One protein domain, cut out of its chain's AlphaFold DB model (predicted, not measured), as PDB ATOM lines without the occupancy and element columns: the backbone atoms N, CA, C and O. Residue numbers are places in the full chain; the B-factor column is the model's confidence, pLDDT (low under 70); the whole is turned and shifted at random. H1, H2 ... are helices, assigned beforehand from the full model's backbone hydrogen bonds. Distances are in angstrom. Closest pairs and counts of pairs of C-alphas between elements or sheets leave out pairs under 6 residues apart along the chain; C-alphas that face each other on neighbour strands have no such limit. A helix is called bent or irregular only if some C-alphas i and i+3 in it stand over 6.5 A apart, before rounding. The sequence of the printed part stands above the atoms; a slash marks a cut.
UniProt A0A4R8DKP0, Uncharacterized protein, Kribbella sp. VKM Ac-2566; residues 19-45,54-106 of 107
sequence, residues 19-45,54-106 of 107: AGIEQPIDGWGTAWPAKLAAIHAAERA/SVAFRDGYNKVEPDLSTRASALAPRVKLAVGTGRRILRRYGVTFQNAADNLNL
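This is residues 19 to 45 and 54 to 106 of the 107 residues of an uncharacterized protein of Kribbella sp. VKM Ac-2566 (UniProt A0A4R8DKP0). One long bent helix, H2, makes the length of the model, and a shorter bent helix, H1, runs the opposite way beside part of it, its arm H1a packing on residues 75 to 83 of H2 and its arm H1b only near H2b. At one end residues 88 to 106 stick out as a long bare arm; residues 59 to 68 also stand free. The 80 printed residues hold two named helices, H1 then H2, and no named strand, and the class is all helix. The whole is extended, with a radius of gyration of the C-alphas of 21.7 A and spans of 77 by 20 by 13 A.

H2, residues 54 to 104, was assigned as one helix by its hydrogen bonds but is bent, with C-alphas 63 and 66 7.2 A apart; its arms, H2a, residues 54 to 63, and H2b, residues 66 to 104, stand at a shallow tilt of 31 degrees. H2b is irregular, with C-alphas 73 and 76 7.0 A apart, and has a kink of 31 degrees near residue 74. H1, residues 19 to 45, likewise assigned as one helix, is bent, with C-alphas 30 and 33 6.9 A apart; its arms, H1a, residues 19 to 30, and H1b, residues 33 to 45, stand at a steep tilt of 36 degrees, only just past shallow. H1a touches H2b, the closest C-alphas being those of Ile 25 and Ala 76 at 5.5 A, at a shallow tilt of 31 degrees, opposite ways. H1b is close to H2b but not clearly touching, with the C-alphas of Leu 36 and Ser 69 closest at 7.5 A. H2a is apart from H1a and H1b. Every O i to N i+4 pair is within hydrogen-bond range in H1b and H2a, against 6 of 8 in H1a and 33 of 35 in H2b.

H2b is 57.6 A long and ends at C-alpha 104 (0.927, -17.933, -71.966); H2a is 14.3 A long. H1a, 16.5 A, begins at C-alpha 19 (-14.102, -30.148, -46.387), and H1b, 18.7 A, ends at C-alpha 45 (-42.059, -49.053, -25.608).

The C-alphas farthest apart, those of Val 55 and Leu 106, are 77.5 A apart. Residues 46 to 53, the link across the cut, are not printed, and C-alphas 45 and 54 are 13.8 A apart. The mean pLDDT of the printed part is 88.9, and residue 106 is under 70.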
ATOM      1  N   ALA A  19     -14.485 -29.187 -47.423       92.75
ATOM      2  CA  ALA A  19     -14.102 -30.148 -46.387       92.75
ATOM      3  C   ALA A  19     -14.760 -29.832 -45.031       92.75
ATOM      4  O   ALA A  19     -15.240 -30.744 -44.357       92.75
ATOM      5  N   GLY A  20     -14.842 -28.550 -44.662       94.12
ATOM      6  CA  GLY A  20     -15.515 -28.087 -43.446       94.12
ATOM      7  C   GLY A  20     -17.023 -28.356 -43.440       94.12
ATOM      8  O   GLY A  20     -17.601 -28.549 -42.375       94.12
ATOM      9  N   ILE A  21     -17.655 -28.431 -44.615       93.62
ATOM     10  CA  ILE A  21     -19.057 -28.854 -44.769       93.62
ATOM     11  C   ILE A  21     -19.182 -30.384 -44.722       93.62
ATOM     12  O   ILE A  21     -20.120 -30.913 -44.128       93.62
ATOM     13  N   GLU A  22     -18.261 -31.110 -45.356       93.88
ATOM     14  CA  GLU A  22     -18.335 -32.568 -45.493       93.88
ATOM     15  C   GLU A  22     -18.139 -33.300 -44.159       93.88
ATOM     16  O   GLU A  22     -18.930 -34.181 -43.831       93.88
ATOM     17  N   GLN A  23     -17.162 -32.885 -43.346       93.69
ATOM     18  CA  GLN A  23     -16.858 -33.529 -42.062       93.69
ATOM     19  C   GLN A  23     -18.053 -33.651 -41.094       93.69
ATOM     20  O   GLN A  23     -18.335 -34.763 -40.636       93.69
ATOM     21  N   PRO A  24     -18.794 -32.575 -40.759       94.75
ATOM     22  CA  PRO A  24     -19.944 -32.694 -39.862       94.75
ATOM     23  C   PRO A  24     -21.073 -33.536 -40.474       94.75
ATOM     24  O   PRO A  24     -21.810 -34.211 -39.752       94.75
ATOM     25  N   ILE A  25     -21.196 -33.539 -41.802       96.12
ATOM     26  CA  ILE A  25     -22.206 -34.316 -42.524       96.12
ATOM     27  C   ILE A  25     -21.874 -35.806 -42.555       96.12
ATOM     28  O   ILE A  25     -22.786 -36.634 -42.482       96.12
ATOM     29  N   ASP A  26     -20.596 -36.167 -42.613       94.50
ATOM     30  CA  ASP A  26     -20.159 -37.547 -42.417       94.50
ATOM     31  C   ASP A  26     -20.512 -38.030 -41.011       94.50
ATOM     32  O   ASP A  26     -21.136 -39.084 -40.864       94.50
ATOM     33  N   GLY A  27     -20.231 -37.210 -39.992       94.50
ATOM     34  CA  GLY A  27     -20.637 -37.492 -38.614       94.50
ATOM     35  C   GLY A  27     -22.148 -37.711 -38.478       94.50
ATOM     36  O   GLY A  27     -22.583 -38.684 -37.859       94.50
ATOM     37  N   TRP A  28     -22.959 -36.859 -39.115       94.88
ATOM     38  CA  TRP A  28     -24.410 -37.042 -39.184       94.88
ATOM     39  C   TRP A  28     -24.794 -38.362 -39.856       94.88
ATOM     40  O   TRP A  28     -25.575 -39.129 -39.299       94.88
ATOM     41  N   GLY A  29     -24.241 -38.639 -41.040       94.62
ATOM     42  CA  GLY A  29     -24.552 -39.837 -41.820       94.62
ATOM     43  C   GLY A  29     -24.240 -41.138 -41.077       94.62
ATOM     44  O   GLY A  29     -24.985 -42.106 -41.211       94.62
ATOM     45  N   THR A  30     -23.191 -41.148 -40.254       95.44
ATOM     46  CA  THR A  30     -22.834 -42.292 -39.404       95.44
ATOM     47  C   THR A  30     -23.729 -42.406 -38.168       95.44
ATOM     48  O   THR A  30     -24.133 -43.510 -37.806       95.44
ATOM     49  N   ALA A  31     -24.057 -41.292 -37.507       96.25
ATOM     50  CA  ALA A  31     -24.798 -41.315 -36.244       96.25
ATOM     51  C   ALA A  31     -26.321 -41.448 -36.417       96.25
ATOM     52  O   ALA A  31     -26.995 -42.027 -35.560       96.25
ATOM     53  N   TRP A  32     -26.880 -40.899 -37.498       95.75
ATOM     54  CA  TRP A  32     -28.326 -40.803 -37.702       95.75
ATOM     55  C   TRP A  32     -29.053 -42.160 -37.727       95.75
ATOM     56  O   TRP A  32     -30.051 -42.279 -37.017       95.75
ATOM     57  N   PRO A  33     -28.573 -43.213 -38.422       95.50
ATOM     58  CA  PRO A  33     -29.270 -44.503 -38.448       95.50
ATOM     59  C   PRO A  33     -29.460 -45.121 -37.057       95.50
ATOM     60  O   PRO A  33     -30.533 -45.634 -36.743       95.50
ATOM     61  N   ALA A  34     -28.442 -45.025 -36.195       96.00
ATOM     62  CA  ALA A  34     -28.523 -45.514 -34.820       96.00
ATOM     63  C   ALA A  34     -29.503 -44.685 -33.976       96.00
ATOM     64  O   ALA A  34     -30.267 -45.244 -33.188       96.00
ATOM     65  N   LYS A  35     -29.528 -43.357 -34.166       95.75
ATOM     66  CA  LYS A  35     -30.503 -42.473 -33.506       95.75
ATOM     67  C   LYS A  35     -31.934 -42.790 -33.936       95.75
ATOM     68  O   LYS A  35     -32.795 -42.913 -33.075       95.75
ATOM     69  N   LEU A  36     -32.171 -42.979 -35.233       95.00
ATOM     70  CA  LEU A  36     -33.484 -43.337 -35.771       95.00
ATOM     71  C   LEU A  36     -33.974 -44.681 -35.210       95.00
ATOM     72  O   LEU A  36     -35.112 -44.796 -34.767       95.00
ATOM     73  N   ALA A  37     -33.093 -45.683 -35.134       94.62
ATOM     74  CA  ALA A  37     -33.425 -46.965 -34.519       94.62
ATOM     75  C   ALA A  37     -33.806 -46.829 -33.030       94.62
ATOM     76  O   ALA A  37     -34.750 -47.480 -32.576       94.62
ATOM     77  N   ALA A  38     -33.100 -45.977 -32.277       93.31
ATOM     78  CA  ALA A  38     -33.410 -45.701 -30.876       93.31
ATOM     79  C   ALA A  38     -34.762 -44.984 -30.704       93.31
ATOM     80  O   ALA A  38     -35.512 -45.329 -29.792       93.31
ATOM     81  N   ILE A  39     -35.101 -44.051 -31.604       90.19
ATOM     82  CA  ILE A  39     -36.415 -43.388 -31.640       90.19
ATOM     83  C   ILE A  39     -37.523 -44.432 -31.829       90.19
ATOM     84  O   ILE A  39     -38.384 -44.564 -30.963       90.19
ATOM     85  N   HIS A  40     -37.434 -45.274 -32.864       89.94
ATOM     86  CA  HIS A  40     -38.435 -46.322 -33.115       89.94
ATOM     87  C   HIS A  40     -38.539 -47.356 -31.977       89.94
ATOM     88  O   HIS A  40     -39.572 -47.999 -31.772       89.94
ATOM     89  N   ALA A  41     -37.451 -47.608 -31.245       89.00
ATOM     90  CA  ALA A  41     -37.493 -48.459 -30.060       89.00
ATOM     91  C   ALA A  41     -38.283 -47.794 -28.919       89.00
ATOM     92  O   ALA A  41     -39.135 -48.446 -28.312       89.00
ATOM     93  N   ALA A  42     -38.048 -46.502 -28.671       85.25
ATOM     94  CA  ALA A  42     -38.753 -45.733 -27.653       85.25
ATOM     95  C   ALA A  42     -40.255 -45.597 -27.959       85.25
ATOM     96  O   ALA A  42     -41.074 -45.802 -27.067       85.25
ATOM     97  N   GLU A  43     -40.630 -45.342 -29.215       82.19
ATOM     98  CA  GLU A  43     -42.033 -45.260 -29.652       82.19
ATOM     99  C   GLU A  43     -42.827 -46.537 -29.346       82.19
ATOM    100  O   GLU A  43     -43.954 -46.484 -28.846       82.19
ATOM    101  N   ARG A  44     -42.225 -47.702 -29.623       82.38
ATOM    102  CA  ARG A  44     -42.840 -49.010 -29.359       82.38
ATOM    103  C   ARG A  44     -43.026 -49.256 -27.865       82.38
ATOM    104  O   ARG A  44     -44.096 -49.711 -27.454       82.38
ATOM    105  N   ALA A  45     -42.011 -48.926 -27.064       80.69
ATOM    106  CA  ALA A  45     -42.059 -49.053 -25.608       80.69
ATOM    107  C   ALA A  45     -43.110 -48.123 -24.989       80.69
ATOM    108  O   ALA A  45     -43.827 -48.509 -24.071       80.69
ATOM    109  N   SER A  54     -52.066 -37.882 -23.470       77.94
ATOM    110  CA  SER A  54     -51.086 -38.676 -24.184       77.94
ATOM    111  C   SER A  54     -51.570 -39.140 -25.560       77.94
ATOM    112  O   SER A  54     -50.744 -39.288 -26.465       77.94
ATOM    113  N   VAL A  55     -52.886 -39.256 -25.777       79.69
ATOM    114  CA  VAL A  55     -53.476 -39.433 -27.118       79.69
ATOM    115  C   VAL A  55     -53.212 -38.204 -27.992       79.69
ATOM    116  O   VAL A  55     -52.663 -38.339 -29.085       79.69
ATOM    117  N   ALA A  56     -53.504 -36.997 -27.496       82.81
ATOM    118  CA  ALA A  56     -53.281 -35.762 -28.255       82.81
ATOM    119  C   ALA A  56     -51.799 -35.551 -28.618       82.81
ATOM    120  O   ALA A  56     -51.480 -35.129 -29.734       82.81
ATOM    121  N   PHE A  57     -50.883 -35.886 -27.699       84.25
ATOM    122  CA  PHE A  57     -49.447 -35.869 -27.979       84.25
ATOM    123  C   PHE A  57     -49.070 -36.852 -29.092       84.25
ATOM    124  O   PHE A  57     -48.391 -36.453 -30.037       84.25
ATOM    125  N   ARG A  58     -49.523 -38.113 -29.018       82.88
ATOM    126  CA  ARG A  58     -49.248 -39.120 -30.058       82.88
ATOM    127  C   ARG A  58     -49.774 -38.692 -31.415       82.88
ATOM    128  O   ARG A  58     -49.059 -38.828 -32.399       82.88
ATOM    129  N   ASP A  59     -50.984 -38.156 -31.475       85.94
ATOM    130  CA  ASP A  59     -51.576 -37.700 -32.730       85.94
ATOM    131  C   ASP A  59     -50.793 -36.531 -33.331       85.94
ATOM    132  O   ASP A  59     -50.574 -36.485 -34.543       85.94
ATOM    133  N   GLY A  60     -50.344 -35.589 -32.497       89.94
ATOM    134  CA  GLY A  60     -49.460 -34.507 -32.925       89.94
ATOM    135  C   GLY A  60     -48.116 -35.029 -33.430       89.94
ATOM    136  O   GLY A  60     -47.673 -34.652 -34.512       89.94
ATOM    137  N   TYR A  61     -47.501 -35.937 -32.675       87.81
ATOM    138  CA  TYR A  61     -46.224 -36.559 -33.001       87.81
ATOM    139  C   TYR A  61     -46.281 -37.362 -34.307       87.81
ATOM    140  O   TYR A  61     -45.508 -37.095 -35.224       87.81
ATOM    141  N   ASN A  62     -47.255 -38.263 -34.449       88.00
ATOM    142  CA  ASN A  62     -47.431 -39.123 -35.622       88.00
ATOM    143  C   ASN A  62     -47.696 -38.331 -36.912       88.00
ATOM    144  O   ASN A  62     -47.426 -38.824 -38.006       88.00
ATOM    145  N   LYS A  63     -48.218 -37.101 -36.809       93.56
ATOM    146  CA  LYS A  63     -48.386 -36.205 -37.965       93.56
ATOM    147  C   LYS A  63     -47.065 -35.625 -38.467       93.56
ATOM    148  O   LYS A  63     -46.969 -35.328 -39.655       93.56
ATOM    149  N   VAL A  64     -46.083 -35.414 -37.588       93.00
ATOM    150  CA  VAL A  64     -44.841 -34.692 -37.924       93.00
ATOM    151  C   VAL A  64     -43.616 -35.594 -38.029       93.00
ATOM    152  O   VAL A  64     -42.732 -35.312 -38.838       93.00
ATOM    153  N   GLU A  65     -43.557 -36.674 -37.249       92.12
ATOM    154  CA  GLU A  65     -42.407 -37.582 -37.174       92.12
ATOM    155  C   GLU A  65     -41.987 -38.119 -38.555       92.12
ATOM    156  O   GLU A  65     -40.811 -37.946 -38.892       92.12
ATOM    157  N   PRO A  66     -42.896 -38.625 -39.421       92.56
ATOM    158  CA  PRO A  66     -42.465 -39.270 -40.661       92.56
ATOM    159  C   PRO A  66     -41.760 -38.305 -41.623       92.56
ATOM    160  O   PRO A  66     -40.771 -38.664 -42.273       92.56
ATOM    161  N   ASP A  67     -42.237 -37.054 -41.705       96.00
ATOM    162  CA  ASP A  67     -41.612 -36.013 -42.532       96.00
ATOM    163  C   ASP A  67     -40.261 -35.586 -41.943       96.00
ATOM    164  O   ASP A  67     -39.270 -35.471 -42.671       96.00
ATOM    165  N   LEU A  68     -40.180 -35.416 -40.619       93.38
ATOM    166  CA  LEU A  68     -38.932 -35.065 -39.939       93.38
ATOM    167  C   LEU A  68     -37.861 -36.140 -40.135       93.38
ATOM    168  O   LEU A  68     -36.747 -35.815 -40.558       93.38
ATOM    169  N   SER A  69     -38.198 -37.410 -39.914       94.25
ATOM    170  CA  SER A  69     -37.284 -38.539 -40.102       94.25
ATOM    171  C   SER A  69     -36.856 -38.699 -41.559       94.25
ATOM    172  O   SER A  69     -35.681 -38.964 -41.838       94.25
ATOM    173  N   THR A  70     -37.755 -38.440 -42.512       95.25
ATOM    174  CA  THR A  70     -37.425 -38.424 -43.946       95.25
ATOM    175  C   THR A  70     -36.429 -37.312 -44.282       95.25
ATOM    176  O   THR A  70     -35.404 -37.562 -44.925       95.25
ATOM    177  N   ARG A  71     -36.678 -36.078 -43.825       95.19
ATOM    178  CA  ARG A  71     -35.783 -34.931 -44.064       95.19
ATOM    179  C   ARG A  71     -34.414 -35.131 -43.425       95.19
ATOM    180  O   ARG A  71     -33.401 -34.877 -44.074       95.19
ATOM    181  N   ALA A  72     -34.392 -35.620 -42.190       95.06
ATOM    182  CA  ALA A  72     -33.183 -35.949 -41.447       95.06
ATOM    183  C   ALA A  72     -32.350 -37.031 -42.161       95.06
ATOM    184  O   ALA A  72     -31.136 -36.881 -42.324       95.06
ATOM    185  N   SER A  73     -33.010 -38.069 -42.682       96.19
ATOM    186  CA  SER A  73     -32.361 -39.141 -43.451       96.19
ATOM    187  C   SER A  73     -31.809 -38.654 -44.793       96.19
ATOM    188  O   SER A  73     -30.756 -39.106 -45.241       96.19
ATOM    189  N   ALA A  74     -32.483 -37.697 -45.431       96.00
ATOM    190  CA  ALA A  74     -32.063 -37.135 -46.711       96.00
ATOM    191  C   ALA A  74     -30.944 -36.082 -46.599       96.00
ATOM    192  O   ALA A  74     -30.351 -35.727 -47.622       96.00
ATOM    193  N   LEU A  75     -30.643 -35.577 -45.395       95.31
ATOM    194  CA  LEU A  75     -29.697 -34.476 -45.192       95.31
ATOM    195  C   LEU A  75     -28.297 -34.815 -45.716       95.31
ATOM    196  O   LEU A  75     -27.786 -34.124 -46.599       95.31
ATOM    197  N   ALA A  76     -27.693 -35.896 -45.218       95.12
ATOM    198  CA  ALA A  76     -26.332 -36.255 -45.604       95.12
ATOM    199  C   ALA A  76     -26.182 -36.553 -47.107       95.12
ATOM    200  O   ALA A  76     -25.294 -35.967 -47.728       95.12
ATOM    201  N   PRO A  77     -27.050 -37.365 -47.744       95.38
ATOM    202  CA  PRO A  77     -27.000 -37.577 -49.190       95.38
ATOM    203  C   PRO A  77     -27.069 -36.281 -50.010       95.38
ATOM    204  O   PRO A  77     -26.296 -36.103 -50.952       95.38
ATOM    205  N   ARG A  78     -27.963 -35.350 -49.642       95.62
ATOM    206  CA  ARG A  78     -28.132 -34.076 -50.358       95.62
ATOM    207  C   ARG A  78     -26.900 -33.192 -50.244       95.62
ATOM    208  O   ARG A  78     -26.435 -32.660 -51.253       95.62
ATOM    209  N   VAL A  79     -26.348 -33.057 -49.040       94.88
ATOM    210  CA  VAL A  79     -25.162 -32.220 -48.841       94.88
ATOM    211  C   VAL A  79     -23.935 -32.844 -49.509       94.88
ATOM    212  O   VAL A  79     -23.196 -32.132 -50.184       94.88
ATOM    213  N   LYS A  80     -23.765 -34.172 -49.457       94.38
ATOM    214  CA  LYS A  80     -22.687 -34.868 -50.186       94.38
ATOM    215  C   LYS A  80     -22.765 -34.654 -51.697       94.38
ATOM    216  O   LYS A  80     -21.738 -34.438 -52.340       94.38
ATOM    217  N   LEU A  81     -23.966 -34.658 -52.273       95.62
ATOM    218  CA  LEU A  81     -24.156 -34.349 -53.691       95.62
ATOM    219  C   LEU A  81     -23.724 -32.910 -54.031       95.62
ATOM    220  O   LEU A  81     -23.065 -32.684 -55.054       95.62
ATOM    221  N   ALA A  82     -24.065 -31.944 -53.173       92.38
ATOM    222  CA  ALA A  82     -23.658 -30.550 -53.333       92.38
ATOM    223  C   ALA A  82     -22.134 -30.388 -53.209       92.38
ATOM    224  O   ALA A  82     -21.506 -29.812 -54.101       92.38
ATOM    225  N   VAL A  83     -21.518 -30.988 -52.183       94.44
ATOM    226  CA  VAL A  83     -20.057 -31.001 -51.989       94.44
ATOM    227  C   VAL A  83     -19.349 -31.627 -53.191       94.44
ATOM    228  O   VAL A  83     -18.407 -31.049 -53.735       94.44
ATOM    229  N   GLY A  84     -19.831 -32.775 -53.675       92.88
ATOM    230  CA  GLY A  84     -19.287 -33.437 -54.861       92.88
ATOM    231  C   GLY A  84     -19.380 -32.571 -56.122       92.88
ATOM    232  O   GLY A  84     -18.465 -32.572 -56.949       92.88
ATOM    233  N   THR A  85     -20.451 -31.787 -56.257       93.56
ATOM    234  CA  THR A  85     -20.599 -30.804 -57.338       93.56
ATOM    235  C   THR A  85     -19.587 -29.668 -57.208       93.56
ATOM    236  O   THR A  85     -18.894 -29.385 -58.184       93.56
ATOM    237  N   GLY A  86     -19.406 -29.103 -56.011       90.75
ATOM    238  CA  GLY A  86     -18.378 -28.091 -55.744       90.75
ATOM    239  C   GLY A  86     -16.964 -28.586 -56.071       90.75
ATOM    240  O   GLY A  86     -16.226 -27.935 -56.806       90.75
ATOM    241  N   ARG A  87     -16.617 -29.808 -55.643       91.69
ATOM    242  CA  ARG A  87     -15.323 -30.442 -55.962       91.69
ATOM    243  C   ARG A  87     -15.115 -30.626 -57.473       91.69
ATOM    244  O   ARG A  87     -13.996 -30.479 -57.962       91.69
ATOM    245  N   ARG A  88     -16.169 -30.953 -58.234       91.94
ATOM    246  CA  ARG A  88     -16.091 -31.047 -59.707       91.94
ATOM    247  C   ARG A  88     -15.825 -29.691 -60.357       91.94
ATOM    248  O   ARG A  88     -15.014 -29.636 -61.277       91.94
ATOM    249  N   ILE A  89     -16.484 -28.636 -59.881       89.00
ATOM    250  CA  ILE A  89     -16.285 -27.270 -60.380       89.00
ATOM    251  C   ILE A  89     -14.841 -26.830 -60.132       89.00
ATOM    252  O   ILE A  89     -14.175 -26.419 -61.077       89.00
ATOM    253  N   LEU A  90     -14.320 -27.037 -58.918       87.31
ATOM    254  CA  LEU A  90     -12.928 -26.719 -58.584       87.31
ATOM    255  C   LEU A  90     -11.915 -27.429 -59.481       87.31
ATOM    256  O   LEU A  90     -10.972 -26.808 -59.964       87.31
ATOM    257  N   ARG A  91     -12.115 -28.726 -59.753       85.94
ATOM    258  CA  ARG A  91     -11.235 -29.460 -60.674       85.94
ATOM    259  C   ARG A  91     -11.269 -28.883 -62.085       85.94
ATOM    260  O   ARG A  91     -10.219 -28.748 -62.703       85.94
ATOM    261  N   ARG A  92     -12.457 -28.546 -62.597       85.25
ATOM    262  CA  ARG A  92     -12.590 -27.937 -63.926       85.25
ATOM    263  C   ARG A  92     -11.903 -26.570 -63.973       85.25
ATOM    264  O   ARG A  92     -11.195 -26.308 -64.936       85.25
ATOM    265  N   TYR A  93     -12.057 -25.763 -62.924       82.00
ATOM    266  CA  TYR A  93     -11.387 -24.470 -62.792       82.00
ATOM    267  C   TYR A  93      -9.858 -24.602 -62.845       82.00
ATOM    268  O   TYR A  93      -9.219 -23.943 -63.660       82.00
ATOM    269  N   GLY A  94      -9.278 -25.519 -62.061       79.62
ATOM    270  CA  GLY A  94      -7.831 -25.755 -62.055       79.62
ATOM    271  C   GLY A  94      -7.271 -26.174 -63.419       79.62
ATOM    272  O   GLY A  94      -6.241 -25.656 -63.839       79.62
ATOM    273  N   VAL A  95      -7.972 -27.050 -64.149       79.25
ATOM    274  CA  VAL A  95      -7.569 -27.453 -65.512       79.25
ATOM    275  C   VAL A  95      -7.627 -26.275 -66.485       79.25
ATOM    276  O   VAL A  95      -6.707 -26.088 -67.276       79.25
ATOM    277  N   THR A  96      -8.685 -25.459 -66.436       80.38
ATOM    278  CA  THR A  96      -8.800 -24.272 -67.298       80.38
ATOM    279  C   THR A  96      -7.693 -23.259 -67.013       80.38
ATOM    280  O   THR A  96      -7.106 -22.736 -67.958       80.38
ATOM    281  N   PHE A  97      -7.380 -23.015 -65.738       76.50
ATOM    282  CA  PHE A  97      -6.311 -22.099 -65.348       76.50
ATOM    283  C   PHE A  97      -4.931 -22.609 -65.783       76.50
ATOM    284  O   PHE A  97      -4.162 -21.849 -66.361       76.50
ATOM    285  N   GLN A  98      -4.642 -23.902 -65.587       77.25
ATOM    286  CA  GLN A  98      -3.382 -24.503 -66.031       77.25
ATOM    287  C   GLN A  98      -3.213 -24.398 -67.552       77.25
ATOM    288  O   GLN A  98      -2.184 -23.929 -68.018       77.25
ATOM    289  N   ASN A  99      -4.252 -24.732 -68.323       79.56
ATOM    290  CA  ASN A  99      -4.209 -24.614 -69.782       79.56
ATOM    291  C   ASN A  99      -3.980 -23.162 -70.240       79.56
ATOM    292  O   ASN A  99      -3.304 -22.926 -71.237       79.56
ATOM    293  N   ALA A 100      -4.553 -22.178 -69.538       78.56
ATOM    294  CA  ALA A 100      -4.316 -20.767 -69.831       78.56
ATOM    295  C   ALA A 100      -2.868 -20.356 -69.514       78.56
ATOM    296  O   ALA A 100      -2.242 -19.680 -70.326       78.56
ATOM    297  N   ALA A 101      -2.325 -20.798 -68.376       75.94
ATOM    298  CA  ALA A 101      -0.937 -20.549 -67.993       75.94
ATOM    299  C   ALA A 101       0.058 -21.191 -68.976       75.94
ATOM    300  O   ALA A 101       1.013 -20.541 -69.393       75.94
ATOM    301  N   ASP A 102      -0.193 -22.430 -69.400       79.75
ATOM    302  CA  ASP A 102       0.649 -23.141 -70.367       79.75
ATOM    303  C   ASP A 102       0.653 -22.433 -71.731       79.75
ATOM    304  O   ASP A 102       1.710 -22.256 -72.330       79.75
ATOM    305  N   ASN A 103      -0.505 -21.944 -72.192       76.44
ATOM    306  CA  ASN A 103      -0.600 -21.164 -73.431       76.44
ATOM    307  C   ASN A 103       0.130 -19.812 -73.351       76.44
ATOM    308  O   ASN A 103       0.638 -19.339 -74.364       76.44
ATOM    309  N   LEU A 104       0.188 -19.185 -72.173       75.31
ATOM    310  CA  LEU A 104       0.927 -17.933 -71.966       75.31
ATOM    311  C   LEU A 104       2.446 -18.145 -71.879       75.31
ATOM    312  O   LEU A 104       3.191 -17.241 -72.232       75.31
ATOM    313  N   ASN A 105       2.902 -19.323 -71.443       70.88
ATOM    314  CA  ASN A 105       4.326 -19.673 -71.345       70.88
ATOM    315  C   ASN A 105       4.929 -20.229 -72.652       70.88
ATOM    316  O   ASN A 105       6.124 -20.514 -72.698       70.88
ATOM    317  N   LEU A 106       4.119 -20.427 -73.699       56.41
ATOM    318  CA  LEU A 106       4.541 -20.945 -75.010       56.41
ATOM    319  C   LEU A 106       4.768 -19.843 -76.072       56.41
ATOM    320  O   LEU A 106       4.940 -20.161 -77.252       56.41
TER     321      LEU A 106